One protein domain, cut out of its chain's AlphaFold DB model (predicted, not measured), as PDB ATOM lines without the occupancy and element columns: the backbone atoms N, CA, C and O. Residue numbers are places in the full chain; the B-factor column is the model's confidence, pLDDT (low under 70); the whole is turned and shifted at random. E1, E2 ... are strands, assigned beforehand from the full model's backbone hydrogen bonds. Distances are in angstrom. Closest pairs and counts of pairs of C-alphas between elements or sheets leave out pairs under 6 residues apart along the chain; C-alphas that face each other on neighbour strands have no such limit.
ATOM      1  N   ARG A   5      24.395 -19.555  21.918       92.88
ATOM      2  CA  ARG A   5      22.936 -19.615  22.078       92.88
ATOM      3  C   ARG A   5      22.528 -18.941  23.380       92.88
ATOM      4  O   ARG A   5      22.818 -19.463  24.447       92.88
ATOM      5  N   PHE A   6      21.821 -17.826  23.300       91.62
ATOM      6  CA  PHE A   6      21.265 -17.161  24.477       91.62
ATOM      7  C   PHE A   6      20.057 -17.935  25.011       91.62
ATOM      8  O   PHE A   6      19.185 -18.334  24.239       91.62
ATOM      9  N   THR A   7      20.029 -18.179  26.319       90.56
ATOM     10  CA  THR A   7      18.888 -18.783  27.026       90.56
ATOM     11  C   THR A   7      18.097 -17.736  27.804       90.56
ATOM     12  O   THR A   7      16.895 -17.892  27.987       90.56
ATOM     13  N   SER A   8      18.741 -16.648  28.230       90.31
ATOM     14  CA  SER A   8      18.109 -15.477  28.851       90.31
ATOM     15  C   SER A   8      18.995 -14.239  28.658       90.31
ATOM     16  O   SER A   8      20.067 -14.329  28.063       90.31
ATOM     17  N   LYS A   9      18.587 -13.077  29.194       87.25
ATOM     18  CA  LYS A   9      19.373 -11.827  29.117       87.25
ATOM     19  C   LYS A   9      20.792 -11.960  29.694       87.25
ATOM     20  O   LYS A   9      21.716 -11.357  29.164       87.25
ATOM     21  N   GLN A  10      20.958 -12.766  30.744       90.88
ATOM     22  CA  GLN A  10      22.232 -12.992  31.439       90.88
ATOM     23  C   GLN A  10      22.692 -14.458  31.399       90.88
ATOM     24  O   GLN A  10      23.608 -14.833  32.120       90.88
ATOM     25  N   THR A  11      22.078 -15.319  30.582       93.50
ATOM     26  CA  THR A  11      22.495 -16.729  30.471       93.50
ATOM     27  C   THR A  11      22.629 -17.138  29.014       93.50
ATOM     28  O   THR A  11      21.809 -16.795  28.156       93.50
ATOM     29  N   MET A  12      23.696 -17.868  28.712       93.88
ATOM     30  CA  MET A  12      24.058 -18.254  27.356       93.88
ATOM     31  C   MET A  12      24.757 -19.607  27.365       93.88
ATOM     32  O   MET A  12      25.412 -19.983  28.325       93.88
ATOM     33  N   LYS A  13      24.653 -20.347  26.266       94.12
ATOM     34  CA  LYS A  13      25.431 -21.552  26.010       94.12
ATOM     35  C   LYS A  13      26.437 -21.279  24.899       94.12
ATOM     36  O   LYS A  13      26.040 -20.951  23.782       94.12
ATOM     37  N   LEU A  14      27.722 -21.460  25.186       92.25
ATOM     38  CA  LEU A  14      28.804 -21.438  24.203       92.25
ATOM     39  C   LEU A  14      29.238 -22.883  23.948       92.25
ATOM     40  O   LEU A  14      29.719 -23.556  24.856       92.25
ATOM     41  N   ASN A  15      29.045 -23.391  22.732       91.50
ATOM     42  CA  ASN A  15      29.333 -24.792  22.384       91.50
ATOM     43  C   ASN A  15      28.689 -25.794  23.360       91.50
ATOM     44  O   ASN A  15      29.343 -26.719  23.835       91.50
ATOM     45  N   LYS A  16      27.405 -25.587  23.684       90.19
ATOM     46  CA  LYS A  16      26.625 -26.359  24.677       90.19
ATOM     47  C   LYS A  16      27.069 -26.197  26.143       90.19
ATOM     48  O   LYS A  16      26.359 -26.690  27.012       90.19
ATOM     49  N   LYS A  17      28.161 -25.483  26.438       91.88
ATOM     50  CA  LYS A  17      28.594 -25.182  27.814       91.88
ATOM     51  C   LYS A  17      27.837 -23.962  28.345       91.88
ATOM     52  O   LYS A  17      27.780 -22.976  27.610       91.88
ATOM     53  N   PRO A  18      27.248 -24.012  29.549       93.56
ATOM     54  CA  PRO A  18      26.532 -22.884  30.132       93.56
ATOM     55  C   PRO A  18      27.500 -21.786  30.593       93.56
ATOM     56  O   PRO A  18      28.615 -22.053  31.037       93.56
ATOM     57  N   TYR A  19      27.060 -20.546  30.428       94.19
ATOM     58  CA  TYR A  19      27.729 -19.331  30.858       94.19
ATOM     59  C   TYR A  19      26.697 -18.367  31.422       94.19
ATOM     60  O   TYR A  19      25.577 -18.250  30.907       94.19
ATOM     61  N   LYS A  20      27.130 -17.616  32.425       93.94
ATOM     62  CA  LYS A  20      26.374 -16.550  33.056       93.94
ATOM     63  C   LYS A  20      27.085 -15.218  32.840       93.94
ATOM     64  O   LYS A  20      28.303 -15.116  32.979       93.94
ATOM     65  N   GLY A  21      26.320 -14.233  32.393       93.75
ATOM     66  CA  GLY A  21      26.778 -12.887  32.092       93.75
ATOM     67  C   GLY A  21      26.607 -11.984  33.304       93.75
ATOM     68  O   GLY A  21      25.522 -11.925  33.879       93.75
ATOM     69  N   TYR A  22      27.666 -11.264  33.650       93.50
ATOM     70  CA  TYR A  22      27.725 -10.326  34.762       93.50
ATOM     71  C   TYR A  22      28.096  -8.933  34.257       93.50
ATOM     72  O   TYR A  22      28.837  -8.791  33.279       93.50
ATOM     73  N   LEU A  23      27.588  -7.901  34.926       92.69
ATOM     74  CA  LEU A  23      28.108  -6.545  34.769       92.69
ATOM     75  C   LEU A  23      29.451  -6.443  35.497       92.69
ATOM     76  O   LEU A  23      29.708  -7.193  36.433       92.69
ATOM     77  N   VAL A  24      30.299  -5.499  35.088       84.94
ATOM     78  CA  VAL A  24      31.616  -5.286  35.719       84.94
ATOM     79  C   VAL A  24      31.486  -4.958  37.215       84.94
ATOM     80  O   VAL A  24      32.343  -5.353  37.996       84.94
ATOM     81  N   GLY A  25      30.393  -4.302  37.624       86.44
ATOM     82  CA  GLY A  25      30.099  -4.015  39.033       86.44
ATOM     83  C   GLY A  25      29.494  -5.180  39.826       86.44
ATOM     84  O   GLY A  25      29.512  -5.140  41.049       86.44
ATOM     85  N   ASP A  26      29.002  -6.225  39.152       89.62
ATOM     86  CA  ASP A  26      28.275  -7.355  39.757       89.62
ATOM     87  C   ASP A  26      29.058  -8.675  39.655       89.62
ATOM     88  O   ASP A  26      28.489  -9.768  39.704       89.62
ATOM     89  N   LEU A  27      30.375  -8.601  39.452       90.62
ATOM     90  CA  LEU A  27      31.217  -9.787  39.326       90.62
ATOM     91  C   LEU A  27      31.228 -10.586  40.641       90.62
ATOM     92  O   LEU A  27      31.314 -10.005  41.723       90.62
ATOM     93  N   PRO A  28      31.173 -11.930  40.579       88.38
ATOM     94  CA  PRO A  28      31.202 -12.751  41.781       88.38
ATOM     95  C   PRO A  28      32.541 -12.593  42.508       88.38
ATOM     96  O   PRO A  28      33.579 -12.442  41.872       88.38
ATOM     97  N   MET A  29      32.544 -12.738  43.838       85.94
ATOM     98  CA  MET A  29      33.768 -12.625  44.648       85.94
ATOM     99  C   MET A  29      34.865 -13.607  44.223       85.94
ATOM    100  O   MET A  29      36.029 -13.347  44.480       85.94
ATOM    101  N   SER A  30      34.515 -14.722  43.575       86.56
ATOM    102  CA  SER A  30      35.477 -15.686  43.033       86.56
ATOM    103  C   SER A  30      36.161 -15.222  41.737       86.56
ATOM    104  O   SER A  30      37.018 -15.934  41.225       86.56
ATOM    105  N   PHE A  31      35.774 -14.087  41.153       88.94
ATOM    106  CA  PHE A  31      36.307 -13.593  39.886       88.94
ATOM    107  C   PHE A  31      37.711 -12.997  40.030       88.94
ATOM    108  O   PHE A  31      37.985 -12.250  40.964       88.94
ATOM    109  N   GLY A  32      38.583 -13.276  39.058       83.75
ATOM    110  CA  GLY A  32      39.865 -12.580  38.924       83.75
ATOM    111  C   GLY A  32      41.045 -13.229  39.650       83.75
ATOM    112  O   GLY A  32      42.117 -12.636  39.686       83.75
ATOM    113  N   PHE A  33      40.896 -14.445  40.180       87.38
ATOM    114  CA  PHE A  33      42.016 -15.222  40.720       87.38
ATOM    115  C   PHE A  33      41.926 -16.701  40.341       87.38
ATOM    116  O   PHE A  33      40.849 -17.229  40.063       87.38
ATOM    117  N   ASN A  34      43.075 -17.379  40.332       85.56
ATOM    118  CA  ASN A  34      43.149 -18.826  40.107       85.56
ATOM    119  C   ASN A  34      42.925 -19.585  41.416       85.56
ATOM    120  O   ASN A  34      42.084 -20.476  41.492       85.56
ATOM    121  N   GLN A  35      43.693 -19.216  42.437       86.88
ATOM    122  CA  GLN A  35      43.742 -19.868  43.733       86.88
ATOM    123  C   GLN A  35      44.052 -18.802  44.787       86.88
ATOM    124  O   GLN A  35      44.913 -17.954  44.553       86.88
ATOM    125  N   LYS A  36      43.344 -18.826  45.915       85.31
ATOM    126  CA  LYS A  36      43.632 -17.986  47.082       85.31
ATOM    127  C   LYS A  36      43.655 -18.839  48.353       85.31
ATOM    128  O   LYS A  36      42.903 -19.815  48.399       85.31
ATOM    129  N   PRO A  37      44.473 -18.500  49.360       86.00
ATOM    130  CA  PRO A  37      44.378 -19.137  50.667       86.00
ATOM    131  C   PRO A  37      43.000 -18.842  51.278       86.00
ATOM    132  O   PRO A  37      42.518 -17.709  51.225       86.00
ATOM    133  N   ASP A  38      42.344 -19.878  51.792       85.31
ATOM    134  CA  ASP A  38      40.986 -19.846  52.360       85.31
ATOM    135  C   ASP A  38      40.974 -20.305  53.830       85.31
ATOM    136  O   ASP A  38      39.914 -20.507  54.410       85.31
ATOM    137  N   GLY A  39      42.158 -20.442  54.437       86.50
ATOM    138  CA  GLY A  39      42.349 -20.815  55.836       86.50
ATOM    139  C   GLY A  39      43.200 -22.068  55.991       86.50
ATOM    140  O   GLY A  39      43.901 -22.473  55.067       86.50
ATOM    141  N   ILE A  40      43.121 -22.665  57.175       85.44
ATOM    142  CA  ILE A  40      43.750 -23.940  57.511       85.44
ATOM    143  C   ILE A  40      42.612 -24.925  57.813       85.44
ATOM    144  O   ILE A  40      41.679 -24.568  58.535       85.44
ATOM    145  N   ASP A  41      42.637 -26.115  57.209       83.69
ATOM    146  CA  ASP A  41      41.675 -27.185  57.506       83.69
ATOM    147  C   ASP A  41      41.921 -27.784  58.909       83.69
ATOM    148  O   ASP A  41      42.928 -27.504  59.560       83.69
ATOM    149  N   GLU A  42      40.997 -28.616  59.395       82.75
ATOM    150  CA  GLU A  42      41.020 -29.190  60.756       82.75
ATOM    151  C   GLU A  42      42.291 -30.014  61.061       82.75
ATOM    152  O   GLU A  42      42.701 -30.116  62.215       82.75
ATOM    153  N   ASP A  43      42.960 -30.525  60.023       84.00
ATOM    154  CA  ASP A  43      44.230 -31.260  60.087       84.00
ATOM    155  C   ASP A  43      45.489 -30.366  60.032       84.00
ATOM    156  O   ASP A  43      46.609 -30.869  59.951       84.00
ATOM    157  N   GLY A  44      45.348 -29.036  60.054       83.12
ATOM    158  CA  GLY A  44      46.494 -28.115  60.052       83.12
ATOM    159  C   GLY A  44      47.100 -27.836  58.669       83.12
ATOM    160  O   GLY A  44      48.196 -27.288  58.589       83.12
ATOM    161  N   GLN A  45      46.404 -28.192  57.585       85.00
ATOM    162  CA  GLN A  45      46.862 -28.021  56.199       85.00
ATOM    163  C   GLN A  45      46.302 -26.745  55.554       85.00
ATOM    164  O   GLN A  45      45.140 -26.400  55.769       85.00
ATOM    165  N   ASP A  46      47.102 -26.072  54.719       85.19
ATOM    166  CA  ASP A  46      46.672 -24.889  53.968       85.19
ATOM    167  C   ASP A  46      45.522 -25.212  53.005       85.19
ATOM    168  O   ASP A  46      45.665 -25.961  52.030       85.19
ATOM    169  N   LYS A  47      44.378 -24.576  53.247       88.00
ATOM    170  CA  LYS A  47      43.207 -24.663  52.392       88.00
ATOM    171  C   LYS A  47      43.285 -23.611  51.312       88.00
ATOM    172  O   LYS A  47      43.484 -22.424  51.573       88.00
ATOM    173  N   PHE A  48      43.019 -24.026  50.084       86.19
ATOM    174  CA  PHE A  48      42.975 -23.117  48.954       86.19
ATOM    175  C   PHE A  48      41.607 -23.119  48.290       86.19
ATOM    176  O   PHE A  48      41.049 -24.166  47.963       86.19
ATOM    177  N   ARG A  49      41.094 -21.924  48.004       84.19
ATOM    178  CA  ARG A  49      39.872 -21.735  47.231       84.19
ATOM    179  C   ARG A  49      40.202 -21.396  45.792       84.19
ATOM    180  O   ARG A  49      40.939 -20.450  45.511       84.19
ATOM    181  N   TYR A  50      39.604 -22.151  44.880       87.44
ATOM    182  CA  TYR A  50      39.721 -21.907  43.449       87.44
ATOM    183  C   TYR A  50      38.779 -20.787  43.012       87.44
ATOM    184  O   TYR A  50      37.609 -20.742  43.398       87.44
ATOM    185  N   GLY A  51      39.318 -19.871  42.217       88.44
ATOM    186  CA  GLY A  51      38.578 -18.772  41.617       88.44
ATOM    187  C   GLY A  51      38.262 -19.008  40.144       88.44
ATOM    188  O   GLY A  51      38.488 -20.075  39.570       88.44
ATOM    189  N   ILE A  52      37.710 -17.972  39.527       89.81
ATOM    190  CA  ILE A  52      37.312 -17.922  38.129       89.81
ATOM    191  C   ILE A  52      38.369 -17.125  37.377       89.81
ATOM    192  O   ILE A  52      38.430 -15.897  37.461       89.81
ATOM    193  N   ASN A  53      39.163 -17.839  36.586       88.69
ATOM    194  CA  ASN A  53      40.224 -17.258  35.768       88.69
ATOM    195  C   ASN A  53      39.938 -17.258  34.264       88.69
ATOM    196  O   ASN A  53      40.643 -16.611  33.496       88.69
ATOM    197  N   LYS A  54      38.900 -17.981  33.836       89.19
ATOM    198  CA  LYS A  54      38.462 -18.053  32.442       89.19
ATOM    199  C   LYS A  54      37.145 -17.314  32.292       89.19
ATOM    200  O   LYS A  54      36.109 -17.770  32.772       89.19
ATOM    201  N   TRP A  55      37.205 -16.197  31.589       91.44
ATOM    202  CA  TRP A  55      36.066 -15.351  31.269       91.44
ATOM    203  C   TRP A  55      36.308 -14.662  29.928       91.44
ATOM    204  O   TRP A  55      37.419 -14.676  29.397       91.44
ATOM    205  N   PHE A  56      35.261 -14.080  29.360       92.00
ATOM    206  CA  PHE A  56      35.374 -13.251  28.165       92.00
ATOM    207  C   PHE A  56      34.331 -12.138  28.191       92.00
ATOM    208  O   PHE A  56      33.259 -12.294  28.777       92.00
ATOM    209  N   ASN A  57      34.631 -11.017  27.540       92.25
ATOM    210  CA  ASN A  57      33.647  -9.964  27.334       92.25
ATOM    211  C   ASN A  57      32.878 -10.210  26.033       92.25
ATOM    212  O   ASN A  57      33.473 -10.498  24.993       92.25
ATOM    213  N   TYR A  58      31.553 -10.103  26.082       91.50
ATOM    214  CA  TYR A  58      30.723 -10.121  24.885       91.50
ATOM    215  C   TYR A  58      29.440  -9.324  25.106       91.50
ATOM    216  O   TYR A  58      28.725  -9.544  26.085       91.50
ATOM    217  N   LYS A  59      29.142  -8.403  24.177       88.31
ATOM    218  CA  LYS A  59      27.993  -7.479  24.240       88.31
ATOM    219  C   LYS A  59      27.916  -6.675  25.551       88.31
ATOM    220  O   LYS A  59      26.834  -6.487  26.093       88.31
ATOM    221  N   GLY A  60      29.064  -6.230  26.067       88.75
ATOM    222  CA  GLY A  60      29.133  -5.420  27.289       88.75
ATOM    223  C   GLY A  60      28.955  -6.202  28.595       88.75
ATOM    224  O   GLY A  60      28.964  -5.598  29.661       88.75
ATOM    225  N   LEU A  61      28.833  -7.532  28.531       92.44
ATOM    226  CA  LEU A  61      28.764  -8.411  29.698       92.44
ATOM    227  C   LEU A  61      30.034  -9.251  29.818       92.44
ATOM    228  O   LEU A  61      30.612  -9.683  28.815       92.44
ATOM    229  N   THR A  62      30.426  -9.528  31.056       94.31
ATOM    230  CA  THR A  62      31.483 -10.478  31.395       94.31
ATOM    231  C   THR A  62      30.868 -11.859  31.561       94.31
ATOM    232  O   THR A  62      30.103 -12.105  32.491       94.31
ATOM    233  N   TRP A  63      31.186 -12.766  30.644       92.94
ATOM    234  CA  TRP A  63      30.672 -14.129  30.640       92.94
ATOM    235  C   TRP A  63      31.617 -15.055  31.383       92.94
ATOM    236  O   TRP A  63      32.789 -15.205  31.029       92.94
ATOM    237  N   ILE A  64      31.067 -15.705  32.396       92.69
ATOM    238  CA  ILE A  64      31.743 -16.647  33.275       92.69
ATOM    239  C   ILE A  64      31.076 -18.007  33.102       92.69
ATOM    240  O   ILE A  64      29.864 -18.082  32.907       92.69
ATOM    241  N   LYS A  65      31.864 -19.082  33.117       90.50
ATOM    242  CA  LYS A  65      31.319 -20.441  33.065       90.50
ATOM    243  C   LYS A  65      30.507 -20.701  34.339       90.50
ATOM    244  O   LYS A  65      31.045 -20.512  35.426       90.50
ATOM    245  N   ASP A  66      29.253 -21.106  34.156       83.12
ATOM    246  CA  ASP A  66      28.346 -21.521  35.237       83.12
ATOM    247  C   ASP A  66      28.652 -22.965  35.670       83.12
ATOM    248  O   ASP A  66      28.971 -23.796  34.775       83.12
TER     249      ASP A  66
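This is residues 5 to 66 of the 66 residues of an uncharacterized protein of Alphaproteobacteria bacterium (UniProt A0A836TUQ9). A strongly twisted five-stranded sheet, E1, E2, E3, E7 and E6, makes the body at one end, and the two-stranded hairpin of E4 and E5 reaches away from it as an arm that makes the length. The 62 printed residues hold seven named strands, E1 to E7 along the chain, and no named helix: the class is all strand. Both sheets, in the orders E1 - E2 - E3 - E7 - E6 and E4 - E5, are antiparallel. The whole is loose, with a radius of gyration of the C-alphas of 14.7 A, and elongated, spanning 45 by 25 by 15 A.

Find C-alpha 5 at (22.936, -19.615, 22.078), where E1, residues 5 to 8, begins. Next come E2, residues 11 to 14, and E3, residues 17 to 22, 16.4 A long. Find E4 at residues 35 to 40, 14.4 A long, from C-alpha 35 at (43.742, -19.868, 43.733), then E5 at residues 46 to 50, 13.0 A. E6 is residues 55 to 58; E7, residues 61 to 65, runs 12.8 A to C-alpha 65 at (31.319, -20.441, 33.065).

Start at edge strand E1: N 5 and O 13 of E2 are 2.9 A apart, within hydrogen-bond range. E1, E2 and E3 form a meander, each strand the antiparallel neighbour of the one before; N 19 and O 12 are 2.7 A apart. Beside E3 find E7, with N 20 and O 64 at 2.8 A. E7 and edge strand E6 form a hairpin, with N 63 and O 56 at 2.8 A. In the hairpin of E4 and E5, at 144 degrees, N 38 and O 47 are 2.8 A apart. E4 is apart from E3, and E5 from E6.

The C-alphas farthest apart, those of Asp 43 and Lys 59, are 46.0 A apart. The printed part has no cut; the link from E3 to E4, 12 residues, is long. No printed residue has pLDDT under 70.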